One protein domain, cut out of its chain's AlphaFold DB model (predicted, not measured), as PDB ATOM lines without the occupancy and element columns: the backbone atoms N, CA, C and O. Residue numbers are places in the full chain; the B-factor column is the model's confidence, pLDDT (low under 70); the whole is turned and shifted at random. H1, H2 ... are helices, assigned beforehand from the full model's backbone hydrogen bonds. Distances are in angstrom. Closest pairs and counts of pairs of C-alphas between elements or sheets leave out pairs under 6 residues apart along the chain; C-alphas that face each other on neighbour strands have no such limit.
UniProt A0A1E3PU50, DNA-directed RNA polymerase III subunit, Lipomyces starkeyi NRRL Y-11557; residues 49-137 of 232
ATOM      1  N   LEU A  49     384.240 346.298 428.074       95.94
ATOM      2  CA  LEU A  49     385.070 345.094 428.174       95.94
ATOM      3  C   LEU A  49     384.226 343.824 428.031       95.94
ATOM      4  O   LEU A  49     384.578 342.935 427.253       95.94
ATOM      5  N   GLU A  50     383.084 343.762 428.717       96.31
ATOM      6  CA  GLU A  50     382.149 342.642 428.598       96.31
ATOM      7  C   GLU A  50     381.615 342.538 427.169       96.31
ATOM      8  O   GLU A  50     381.636 341.451 426.596       96.31
ATOM      9  N   LYS A  51     381.254 343.655 426.524       96.25
ATOM     10  CA  LYS A  51     380.824 343.646 425.112       96.25
ATOM     11  C   LYS A  51     381.882 343.055 424.181       96.25
ATOM     12  O   LYS A  51     381.535 342.291 423.284       96.25
ATOM     13  N   ARG A  52     383.164 343.397 424.366       96.88
ATOM     14  CA  ARG A  52     384.263 342.805 423.577       96.88
ATOM     15  C   ARG A  52     384.375 341.302 423.823       96.88
ATOM     16  O   ARG A  52     384.429 340.547 422.858       96.88
ATOM     17  N   SER A  53     384.324 340.867 425.084       96.88
ATOM     18  CA  SER A  53     384.380 339.437 425.422       96.88
ATOM     19  C   SER A  53     383.201 338.643 424.850       96.88
ATOM     20  O   SER A  53     383.393 337.548 424.331       96.88
ATOM     21  N   VAL A  54     381.992 339.214 424.865       96.81
ATOM     22  CA  VAL A  54     380.793 338.587 424.299       96.81
ATOM     23  C   VAL A  54     380.914 338.477 422.784       96.81
ATOM     24  O   VAL A  54     380.656 337.406 422.243       96.81
ATOM     25  N   ARG A  55     381.360 339.538 422.097       97.25
ATOM     26  CA  ARG A  55     381.614 339.492 420.645       97.25
ATOM     27  C   ARG A  55     382.618 338.400 420.285       97.25
ATOM     28  O   ARG A  55     382.310 337.558 419.448       97.25
ATOM     29  N   GLN A  56     383.751 338.360 420.983       97.75
ATOM     30  CA  GLN A  56     384.775 337.337 420.776       97.75
ATOM     31  C   GLN A  56     384.231 335.924 421.021       97.75
ATOM     32  O   GLN A  56     384.517 335.003 420.262       97.75
ATOM     33  N   PHE A  57     383.433 335.737 422.072       97.75
ATOM     34  CA  PHE A  57     382.840 334.440 422.379       97.75
ATOM     35  C   PHE A  57     381.849 333.985 421.301       97.75
ATOM     36  O   PHE A  57     381.840 332.810 420.940       97.75
ATOM     37  N   LEU A  58     381.042 334.901 420.765       96.75
ATOM     38  CA  LEU A  58     380.100 334.599 419.687       96.75
ATOM     39  C   LEU A  58     380.824 334.236 418.386       96.75
ATOM     40  O   LEU A  58     380.460 333.239 417.765       96.75
ATOM     41  N   GLN A  59     381.868 334.985 418.025       96.75
ATOM     42  CA  GLN A  59     382.732 334.665 416.883       96.75
ATOM     43  C   GLN A  59     383.371 333.287 417.059       96.75
ATOM     44  O   GLN A  59     383.200 332.414 416.217       96.75
ATOM     45  N   TYR A  60     383.971 333.026 418.221       96.75
ATOM     46  CA  TYR A  60     384.567 331.727 418.518       96.75
ATOM     47  C   TYR A  60     383.557 330.575 418.416       96.75
ATOM     48  O   TYR A  60     383.887 329.500 417.925       96.75
ATOM     49  N   GLN A  61     382.313 330.767 418.860       94.38
ATOM     50  CA  GLN A  61     381.280 329.743 418.698       94.38
ATOM     51  C   GLN A  61     380.946 329.467 417.230       94.38
ATOM     52  O   GLN A  61     380.695 328.310 416.887       94.38
ATOM     53  N   GLN A  62     380.915 330.500 416.388       89.25
ATOM     54  CA  GLN A  62     380.715 330.349 414.946       89.25
ATOM     55  C   GLN A  62     381.905 329.615 414.328       89.25
ATOM     56  O   GLN A  62     381.707 328.557 413.737       89.25
ATOM     57  N   ASP A  63     383.127 330.062 414.612       90.50
ATOM     58  CA  ASP A  63     384.357 329.434 414.125       90.50
ATOM     59  C   ASP A  63     384.448 327.965 414.527       90.50
ATOM     60  O   ASP A  63     384.774 327.108 413.709       90.50
ATOM     61  N   VAL A  64     384.128 327.635 415.783       89.38
ATOM     62  CA  VAL A  64     384.140 326.249 416.260       89.38
ATOM     63  C   VAL A  64     383.103 325.419 415.527       89.38
ATOM     64  O   VAL A  64     383.437 324.302 415.144       89.38
ATOM     65  N   ARG A  65     381.885 325.936 415.316       83.56
ATOM     66  CA  ARG A  65     380.825 325.237 414.569       83.56
ATOM     67  C   ARG A  65     381.185 325.044 413.105       83.56
ATOM     68  O   ARG A  65     380.863 324.001 412.541       83.56
ATOM     69  N   ASP A  66     381.849 326.028 412.512       79.31
ATOM     70  CA  ASP A  66     382.256 325.979 411.118       79.31
ATOM     71  C   ASP A  66     383.564 325.225 410.890       79.31
ATOM     72  O   ASP A  66     383.853 324.792 409.766       79.31
ATOM     73  N   SER A  67     384.328 325.011 411.958       81.56
ATOM     74  CA  SER A  67     385.584 324.288 411.913       81.56
ATOM     75  C   SER A  67     385.388 322.845 411.457       81.56
ATOM     76  O   SER A  67     384.428 322.156 411.800       81.56
ATOM     77  N   ALA A  68     386.403 322.319 410.773       76.75
ATOM     78  CA  ALA A  68     386.467 320.904 410.410       76.75
ATOM     79  C   ALA A  68     386.550 319.949 411.621       76.75
ATOM     80  O   ALA A  68     386.516 318.731 411.440       76.75
ATOM     81  N   PHE A  69     386.714 320.488 412.835       76.69
ATOM     82  CA  PHE A  69     386.746 319.733 414.087       76.69
ATOM     83  C   PHE A  69     385.377 319.669 414.770       76.69
ATOM     84  O   PHE A  69     385.242 318.962 415.771       76.69
ATOM     85  N   TYR A  70     384.362 320.365 414.248       80.38
ATOM     86  CA  TYR A  70     383.003 320.247 414.752       80.38
ATOM     87  C   TYR A  70     382.421 318.890 414.366       80.38
ATOM     88  O   TYR A  70     382.030 318.649 413.223       80.38
ATOM     89  N   VAL A  71     382.397 317.971 415.327       76.06
ATOM     90  CA  VAL A  71     381.814 316.644 415.137       76.06
ATOM     91  C   VAL A  71     380.338 316.711 415.506       76.06
ATOM     92  O   VAL A  71     379.989 316.958 416.658       76.06
ATOM     93  N   THR A  72     379.473 316.480 414.524       71.06
ATOM     94  CA  THR A  72     378.045 316.245 414.746       71.06
ATOM     95  C   THR A  72     377.804 314.743 414.922       71.06
ATOM     96  O   THR A  72     378.536 313.923 414.366       71.06
ATOM     97  N   ASP A  73     376.751 314.349 415.645       68.31
ATOM     98  CA  ASP A  73     376.371 312.934 415.845       68.31
ATOM     99  C   ASP A  73     375.884 312.234 414.553       68.31
ATOM    100  O   ASP A  73     375.289 311.150 414.584       68.31
ATOM    101  N   LYS A  74     376.098 312.846 413.382       63.97
ATOM    102  CA  LYS A  74     375.648 312.308 412.102       63.97
ATOM    103  C   LYS A  74     376.552 311.157 411.666       63.97
ATOM    104  O   LYS A  74     377.759 311.124 411.901       63.97
ATOM    105  N   LYS A  75     375.934 310.163 411.022       59.00
ATOM    106  CA  LYS A  75     376.622 308.960 410.538       59.00
ATOM    107  C   LYS A  75     377.786 309.363 409.626       59.00
ATOM    108  O   LYS A  75     377.611 310.183 408.727       59.00
ATOM    109  N   ARG A  76     378.960 308.759 409.848       54.56
ATOM    110  CA  ARG A  76     380.161 308.951 409.016       54.56
ATOM    111  C   ARG A  76     379.790 308.800 407.534       54.56
ATOM    112  O   ARG A  76     379.270 307.757 407.148       54.56
ATOM    113  N   GLY A  77     380.042 309.839 406.735       55.25
ATOM    114  CA  GLY A  77     379.714 309.876 405.303       55.25
ATOM    115  C   GLY A  77     378.429 310.628 404.936       55.25
ATOM    116  O   GLY A  77     378.108 310.711 403.753       55.25
ATOM    117  N   ALA A  78     377.704 311.201 405.902       59.16
ATOM    118  CA  ALA A  78     376.648 312.163 405.604       59.16
ATOM    119  C   ALA A  78     377.275 313.446 405.028       59.16
ATOM    120  O   ALA A  78     377.932 314.201 405.742       59.16
ATOM    121  N   VAL A  79     377.109 313.658 403.722       60.28
ATOM    122  CA  VAL A  79     377.456 314.919 403.062       60.28
ATOM    123  C   VAL A  79     376.423 315.943 403.503       60.28
ATOM    124  O   VAL A  79     375.248 315.822 403.165       60.28
ATOM    125  N   GLU A  80     376.849 316.910 404.306       64.81
ATOM    126  CA  GLU A  80     375.978 318.002 404.715       64.81
ATOM    127  C   GLU A  80     376.008 319.089 403.648       64.81
ATOM    128  O   GLU A  80     377.071 319.456 403.152       64.81
ATOM    129  N   TYR A  81     374.840 319.613 403.302       66.56
ATOM    130  CA  TYR A  81     374.725 320.776 402.437       66.56
ATOM    131  C   TYR A  81     374.579 322.029 403.296       66.56
ATOM    132  O   TYR A  81     373.752 322.074 404.210       66.56
ATOM    133  N   GLU A  82     375.394 323.042 403.024       64.25
ATOM    134  CA  GLU A  82     375.312 324.337 403.694       64.25
ATOM    135  C   GLU A  82     373.965 325.002 403.367       64.25
ATOM    136  O   GLU A  82     373.611 325.158 402.201       64.25
ATOM    137  N   GLY A  83     373.174 325.327 404.396       65.94
ATOM    138  CA  GLY A  83     371.830 325.899 404.230       65.94
ATOM    139  C   GLY A  83     370.762 324.924 403.714       65.94
ATOM    140  O   GLY A  83     369.618 325.326 403.508       65.94
ATOM    141  N   GLY A  84     371.103 323.645 403.522       65.81
ATOM    142  CA  GLY A  84     370.173 322.619 403.062       65.81
ATOM    143  C   GLY A  84     369.272 322.099 404.179       65.81
ATOM    144  O   GLY A  84     369.723 321.796 405.288       65.81
ATOM    145  N   ILE A  85     367.987 321.936 403.868       69.75
ATOM    146  CA  ILE A  85     367.054 321.222 404.734       69.75
ATOM    147  C   ILE A  85     367.397 319.727 404.644       69.75
ATOM    148  O   ILE A  85     367.094 319.062 403.656       69.75
ATOM    149  N   ASN A  86     368.053 319.196 405.676       68.31
ATOM    150  CA  ASN A  86     368.474 317.796 405.736       68.31
ATOM    151  C   ASN A  86     367.317 316.878 406.189       68.31
ATOM    152  O   ASN A  86     367.437 316.176 407.191       68.31
ATOM    153  N   ASP A  87     366.211 316.865 405.435       78.75
ATOM    154  CA  ASP A  87     365.025 316.020 405.698       78.75
ATOM    155  C   ASP A  87     365.178 314.580 405.164       78.75
ATOM    156  O   ASP A  87     364.263 313.765 405.245       78.75
ATOM    157  N   GLY A  88     366.328 314.253 404.564       74.94
ATOM    158  CA  GLY A  88     366.588 312.949 403.940       74.94
ATOM    159  C   GLY A  88     365.964 312.767 402.550       74.94
ATOM    160  O   GLY A  88     366.184 311.737 401.916       74.94
ATOM    161  N   ILE A  89     365.233 313.764 402.049       82.62
ATOM    162  CA  ILE A  89     364.704 313.803 400.682       82.62
ATOM    163  C   ILE A  89     365.757 314.436 399.772       82.62
ATOM    164  O   ILE A  89     366.216 315.538 400.051       82.62
ATOM    165  N   LYS A  90     366.109 313.763 398.672       82.69
ATOM    166  CA  LYS A  90     366.991 314.328 397.641       82.69
ATOM    167  C   LYS A  90     366.195 315.267 396.744       82.69
ATOM    168  O   LYS A  90     365.179 314.854 396.180       82.69
ATOM    169  N   ARG A  91     366.666 316.498 396.579       86.62
ATOM    170  CA  ARG A  91     366.077 317.491 395.674       86.62
ATOM    171  C   ARG A  91     367.069 317.833 394.569       86.62
ATOM    172  O   ARG A  91     368.279 317.793 394.769       86.62
ATOM    173  N   TYR A  92     366.564 318.232 393.405       86.75
ATOM    174  CA  TYR A  92     367.423 318.708 392.316       86.75
ATOM    175  C   TYR A  92     368.230 319.957 392.706       86.75
ATOM    176  O   TYR A  92     369.353 320.124 392.233       86.75
ATOM    177  N   SER A  93     367.697 320.779 393.619       84.81
ATOM    178  CA  SER A  93     368.376 321.947 394.192       84.81
ATOM    179  C   SER A  93     369.645 321.595 394.967       84.81
ATOM    180  O   SER A  93     370.557 322.413 395.036       84.81
ATOM    181  N   ASP A  94     369.745 320.376 395.508       83.38
ATOM    182  CA  ASP A  94     370.888 319.962 396.328       83.38
ATOM    183  C   ASP A  94     372.180 319.866 395.501       83.38
ATOM    184  O   ASP A  94     373.275 319.872 396.060       83.38
ATOM    185  N   ARG A  95     372.084 319.812 394.163       83.38
ATOM    186  CA  ARG A  95     373.256 319.858 393.272       83.38
ATOM    187  C   ARG A  95     374.006 321.187 393.352       83.38
ATOM    188  O   ARG A  95     375.222 321.183 393.208       83.38
ATOM    189  N   TYR A  96     373.298 322.284 393.620       83.25
ATOM    190  CA  TYR A  96     373.863 323.635 393.668       83.25
ATOM    191  C   TYR A  96     374.242 324.081 395.087       83.25
ATOM    192  O   TYR A  96     374.831 325.145 395.268       83.25
ATOM    193  N   LEU A  97     373.917 323.284 396.110       82.50
ATOM    194  CA  LEU A  97     374.280 323.592 397.489       82.50
ATOM    195  C   LEU A  97     375.730 323.186 397.777       82.50
ATOM    196  O   LEU A  97     376.197 322.114 397.379       82.50
ATOM    197  N   LYS A  98     376.443 324.026 398.533       77.69
ATOM    198  CA  LYS A  98     377.825 323.757 398.942       77.69
ATOM    199  C   LYS A  98     377.875 322.517 399.836       77.69
ATOM    200  O   LYS A  98     377.248 322.471 400.893       77.69
ATOM    201  N   LYS A  99     378.638 321.507 399.413       76.00
ATOM    202  CA  LYS A  99     378.867 320.270 400.173       76.00
ATOM    203  C   LYS A  99     379.938 320.511 401.236       76.00
ATOM    204  O   LYS A  99     381.098 320.750 400.904       76.00
ATOM    205  N   ARG A 100     379.585 320.375 402.512       70.25
ATOM    206  CA  ARG A 100     380.537 320.337 403.627       70.25
ATOM    207  C   ARG A 100     380.999 318.891 403.818       70.25
ATOM    208  O   ARG A 100     380.205 317.999 404.121       70.25
ATOM    209  N   LYS A 101     382.298 318.639 403.628       65.31
ATOM    210  CA  LYS A 101     382.914 317.353 403.988       65.31
ATOM    211  C   LYS A 101     383.051 317.303 405.509       65.31
ATOM    212  O   LYS A 101     383.898 317.984 406.082       65.31
ATOM    213  N   ALA A 102     382.199 316.517 406.161       59.84
ATOM    214  CA  ALA A 102     382.291 316.276 407.594       59.84
ATOM    215  C   ALA A 102     383.518 315.391 407.891       59.84
ATOM    216  O   ALA A 102     383.499 314.180 407.667       59.84
ATOM    217  N   GLY A 103     384.585 316.025 408.385       60.28
ATOM    218  CA  GLY A 103     385.835 315.392 408.803       60.28
ATOM    219  C   GLY A 103     386.943 315.453 407.750       60.28
ATOM    220  O   GLY A 103     386.768 315.046 406.602       60.28
ATOM    221  N   LYS A 104     388.125 315.921 408.166       61.22
ATOM    222  CA  LYS A 104     389.375 315.675 407.433       61.22
ATOM    223  C   LYS A 104     389.664 314.182 407.531       61.22
ATOM    224  O   LYS A 104     389.628 313.636 408.639       61.22
ATOM    225  N   SER A 105     389.911 313.508 406.409       61.72
ATOM    226  CA  SER A 105     390.346 312.118 406.496       61.72
ATOM    227  C   SER A 105     391.684 312.073 407.239       61.72
ATOM    228  O   SER A 105     392.444 313.042 407.232       61.72
ATOM    229  N   VAL A 106     391.979 310.956 407.909       64.19
ATOM    230  CA  VAL A 106     393.277 310.765 408.573       64.19
ATOM    231  C   VAL A 106     394.407 311.030 407.572       64.19
ATOM    232  O   VAL A 106     395.386 311.641 407.962       64.19
ATOM    233  N   ALA A 107     394.251 310.689 406.290       63.88
ATOM    234  CA  ALA A 107     395.242 310.956 405.247       63.88
ATOM    235  C   ALA A 107     395.428 312.450 404.902       63.88
ATOM    236  O   ALA A 107     396.520 312.839 404.500       63.88
ATOM    237  N   ASP A 108     394.407 313.288 405.102       68.19
ATOM    238  CA  ASP A 108     394.451 314.724 404.778       68.19
ATOM    239  C   ASP A 108     395.114 315.568 405.879       68.19
ATOM    240  O   ASP A 108     395.321 316.775 405.713       68.19
ATOM    241  N   HIS A 109     395.411 314.979 407.041       71.12
ATOM    242  CA  HIS A 109     396.069 315.701 408.121       71.12
ATOM    243  C   HIS A 109     397.586 315.773 407.876       71.12
ATOM    244  O   HIS A 109     398.211 314.739 407.632       71.12
ATOM    245  N   PRO A 110     398.216 316.960 407.969       77.50
ATOM    246  CA  PRO A 110     399.656 317.091 407.784       77.50
ATOM    247  C   PRO A 110     400.407 316.468 408.970       77.50
ATOM    248  O   PRO A 110     400.704 317.135 409.962       77.50
ATOM    249  N   TYR A 111     400.721 315.176 408.879       79.19
ATOM    250  CA  TYR A 111     401.554 314.505 409.871       79.19
ATOM    251  C   TYR A 111     403.016 314.897 409.712       79.19
ATOM    252  O   TYR A 111     403.603 314.803 408.634       79.19
ATOM    253  N   ILE A 112     403.642 315.235 410.832       83.31
ATOM    254  CA  ILE A 112     405.096 315.252 410.927       83.31
ATOM    255  C   ILE A 112     405.529 313.803 411.169       83.31
ATOM    256  O   ILE A 112     405.434 313.290 412.283       83.31
ATOM    257  N   ILE A 113     405.976 313.139 410.103       82.69
ATOM    258  CA  ILE A 113     406.346 311.711 410.086       82.69
ATOM    259  C   ILE A 113     407.419 311.383 411.147       82.69
ATOM    260  O   ILE A 113     407.442 310.280 411.688       82.69
ATOM    261  N   GLU A 114     408.261 312.358 411.506       85.19
ATOM    262  CA  GLU A 114     409.336 312.225 412.500       85.19
ATOM    263  C   GLU A 114     408.842 311.922 413.925       85.19
ATOM    264  O   GLU A 114     409.570 311.298 414.695       85.19
ATOM    265  N   PHE A 115     407.614 312.316 414.284       85.56
ATOM    266  CA  PHE A 115     407.050 312.040 415.613       85.56
ATOM    267  C   PHE A 115     406.343 310.683 415.710       85.56
ATOM    268  O   PHE A 115     405.928 310.285 416.800       85.56
ATOM    269  N   PHE A 116     406.209 309.959 414.595       83.50
ATOM    270  CA  PHE A 116     405.598 308.636 414.580       83.50
ATOM    271  C   PHE A 116     406.653 307.534 414.744       83.50
ATOM    272  O   PHE A 116     407.723 307.615 414.134       83.50
ATOM    273  N   PRO A 117     406.347 306.464 415.503       90.50
ATOM    274  CA  PRO A 117     407.160 305.252 415.513       90.50
ATOM    275  C   PRO A 117     407.397 304.735 414.088       90.50
ATOM    276  O   PRO A 117     406.465 304.692 413.284       90.50
ATOM    277  N   GLN A 118     408.626 304.295 413.791       84.56
ATOM    278  CA  GLN A 118     409.025 303.822 412.453       84.56
ATOM    279  C   GLN A 118     408.135 302.682 411.931       84.56
ATOM    280  O   GLN A 118     407.887 302.579 410.732       84.56
ATOM    281  N   GLU A 119     407.593 301.861 412.834       85.19
ATOM    282  CA  GLU A 119     406.670 300.764 412.521       85.19
ATOM    283  C   GLU A 119     405.381 301.241 411.826       85.19
ATOM    284  O   GLU A 119     404.790 300.504 411.037       85.19
ATOM    285  N   LEU A 120     404.960 302.488 412.064       83.38
ATOM    286  CA  LEU A 120     403.734 303.057 411.498       83.38
ATOM    287  C   LEU A 120     403.952 303.780 410.164       83.38
ATOM    288  O   LEU A 120     402.979 304.091 409.476       83.38
ATOM    289  N   HIS A 121     405.201 304.016 409.750       83.06
ATOM    290  CA  HIS A 121     405.499 304.719 408.493       83.06
ATOM    291  C   HIS A 121     404.970 303.955 407.273       83.06
ATOM    292  O   HIS A 121     404.422 304.563 406.355       83.06
ATOM    293  N   SER A 122     405.025 302.618 407.309       82.44
ATOM    294  CA  SER A 122     404.465 301.768 406.251       82.44
ATOM    295  C   SER A 122     402.937 301.853 406.163       82.44
ATOM    296  O   SER A 122     402.397 301.802 405.061       82.44
ATOM    297  N   ALA A 123     402.237 301.975 407.296       80.25
ATOM    298  CA  ALA A 123     400.777 302.096 407.333       80.25
ATOM    299  C   ALA A 123     400.301 303.491 406.888       80.25
ATOM    300  O   ALA A 123     399.222 303.625 406.321       80.25
ATOM    301  N   LEU A 124     401.137 304.514 407.094       74.62
ATOM    302  CA  LEU A 124     400.935 305.883 406.613       74.62
ATOM    303  C   LEU A 124     401.275 306.061 405.119       74.62
ATOM    304  O   LEU A 124     401.158 307.166 404.597       74.62
ATOM    305  N   GLY A 125     401.716 305.006 404.423       72.75
ATOM    306  CA  GLY A 125     402.079 305.063 403.001       72.75
ATOM    307  C   GLY A 125     403.434 305.725 402.718       72.75
ATOM    308  O   GLY A 125     403.796 305.926 401.556       72.75
ATOM    309  N   VAL A 126     404.218 306.032 403.757       69.94
ATOM    310  CA  VAL A 126     405.564 306.592 403.619       69.94
ATOM    311  C   VAL A 126     406.540 305.444 403.385       69.94
ATOM    312  O   VAL A 126     406.905 304.704 404.296       69.94
ATOM    313  N   LYS A 127     406.977 305.279 402.135       65.50
ATOM    314  CA  LYS A 127     408.041 304.327 401.790       65.50
ATOM    315  C   LYS A 127     409.339 304.773 402.479       65.50
ATOM    316  O   LYS A 127     409.714 305.942 402.391       65.50
ATOM    317  N   SER A 128     410.046 303.847 403.128       59.47
ATOM    318  CA  SER A 128     411.290 304.107 403.880       59.47
ATOM    319  C   SER A 128     412.409 304.763 403.053       59.47
ATOM    320  O   SER A 128     413.325 305.353 403.618       59.47
ATOM    321  N   SER A 129     412.311 304.730 401.720       58.50
ATOM    322  CA  SER A 129     413.203 305.428 400.787       58.50
ATOM    323  C   SER A 129     413.103 306.957 400.838       58.50
ATOM    324  O   SER A 129     414.030 307.643 400.414       58.50
ATOM    325  N   ASN A 130     411.993 307.509 401.340       57.53
ATOM    326  CA  ASN A 130     411.737 308.952 401.321       57.53
ATOM    327  C   ASN A 130     412.288 309.682 402.555       57.53
ATOM    328  O   ASN A 130     412.382 310.904 402.535       57.53
ATOM    329  N   PHE A 131     412.705 308.967 403.605       56.34
ATOM    330  CA  PHE A 131     413.284 309.581 404.809       56.34
ATOM    331  C   PHE A 131     414.708 310.118 404.574       56.34
ATOM    332  O   PHE A 131     415.162 311.033 405.255       56.34
ATOM    333  N   THR A 132     415.417 309.587 403.574       56.69
ATOM    334  CA  THR A 132     416.737 310.083 403.149       56.69
ATOM    335  C   THR A 132     416.662 311.242 402.154       56.69
ATOM    336  O   THR A 132     417.679 311.877 401.873       56.69
ATOM    337  N   ALA A 133     415.477 311.540 401.615       58.19
ATOM    338  CA  ALA A 133     415.271 312.684 400.741       58.19
ATOM    339  C   ALA A 133     415.005 313.924 401.603       58.19
ATOM    340  O   ALA A 133     414.041 313.974 402.362       58.19
ATOM    341  N   LYS A 134     415.884 314.930 401.505       59.31
ATOM    342  CA  LYS A 134     415.750 316.196 402.240       59.31
ATOM    343  C   LYS A 134     414.336 316.763 402.036       59.31
ATOM    344  O   LYS A 134     413.942 316.945 400.882       59.31
ATOM    345  N   PRO A 135     413.585 317.079 403.106       59.22
ATOM    346  CA  PRO A 135     412.232 317.590 402.954       59.22
ATOM    347  C   PRO A 135     412.270 318.932 402.216       59.22
ATOM    348  O   PRO A 135     412.948 319.876 402.639       59.22
ATOM    349  N   LYS A 136     411.541 319.019 401.098       61.00
ATOM    350  CA  LYS A 136     411.334 320.264 400.351       61.00
ATOM    351  C   LYS A 136     410.505 321.185 401.253       61.00
ATOM    352  O   LYS A 136     409.296 321.022 401.389       61.00
ATOM    353  N   ARG A 137     411.176 322.099 401.959       60.03
ATOM    354  CA  ARG A 137     410.540 323.059 402.869       60.03
ATOM    355  C   ARG A 137     409.620 323.972 402.061       60.03
ATOM    356  O   ARG A 137     410.095 324.914 401.433       60.03
TER     357      ARG A 137
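What this domain is: This is residues 49 to 137 of the 232 residues of the protein "DNA-directed RNA polymerase III subunit" of Lipomyces starkeyi NRRL Y-11557 (UniProt A0A1E3PU50). The model has little regular structure: one long helix, H1, sticks out with residues 49 to 65 from a loose, drawn-out chain of loops. After it, residues 67 to 100 make a wide loop holding the short H2, and residues 101 to 109 lead away to a second coil of loops, residues 110 to 137. The 89 printed residues hold two named helices, H1 then H2, and no named strand; the class is all helix, on 22 residues. The whole is extended, radius of gyration of the C-alphas 20.0 A, and flat, 49 by 47 by 25 A.

Where its parts are: H1, residues 49 to 66, runs 25.8 A from C-alpha 49 at (385.070, 345.094, 428.174). H2, residues 92 to 95, ends at C-alpha 95 (373.256, 319.858, 393.272).

How they stand to each other: H1 and H2 are apart. Residues 80 to 81 pair antiparallel with 99 to 100. In H1 every O i to N i+4 pair is within hydrogen-bond range; H2 is too short for one, and its single O i to N i+3 pair is within range.

The domain as a whole: The printed part has no cut. The link from H1 to H2 is long, 25 residues. Residues 73 to 86, 101 to 108 and 126 to 137 have pLDDT under 70.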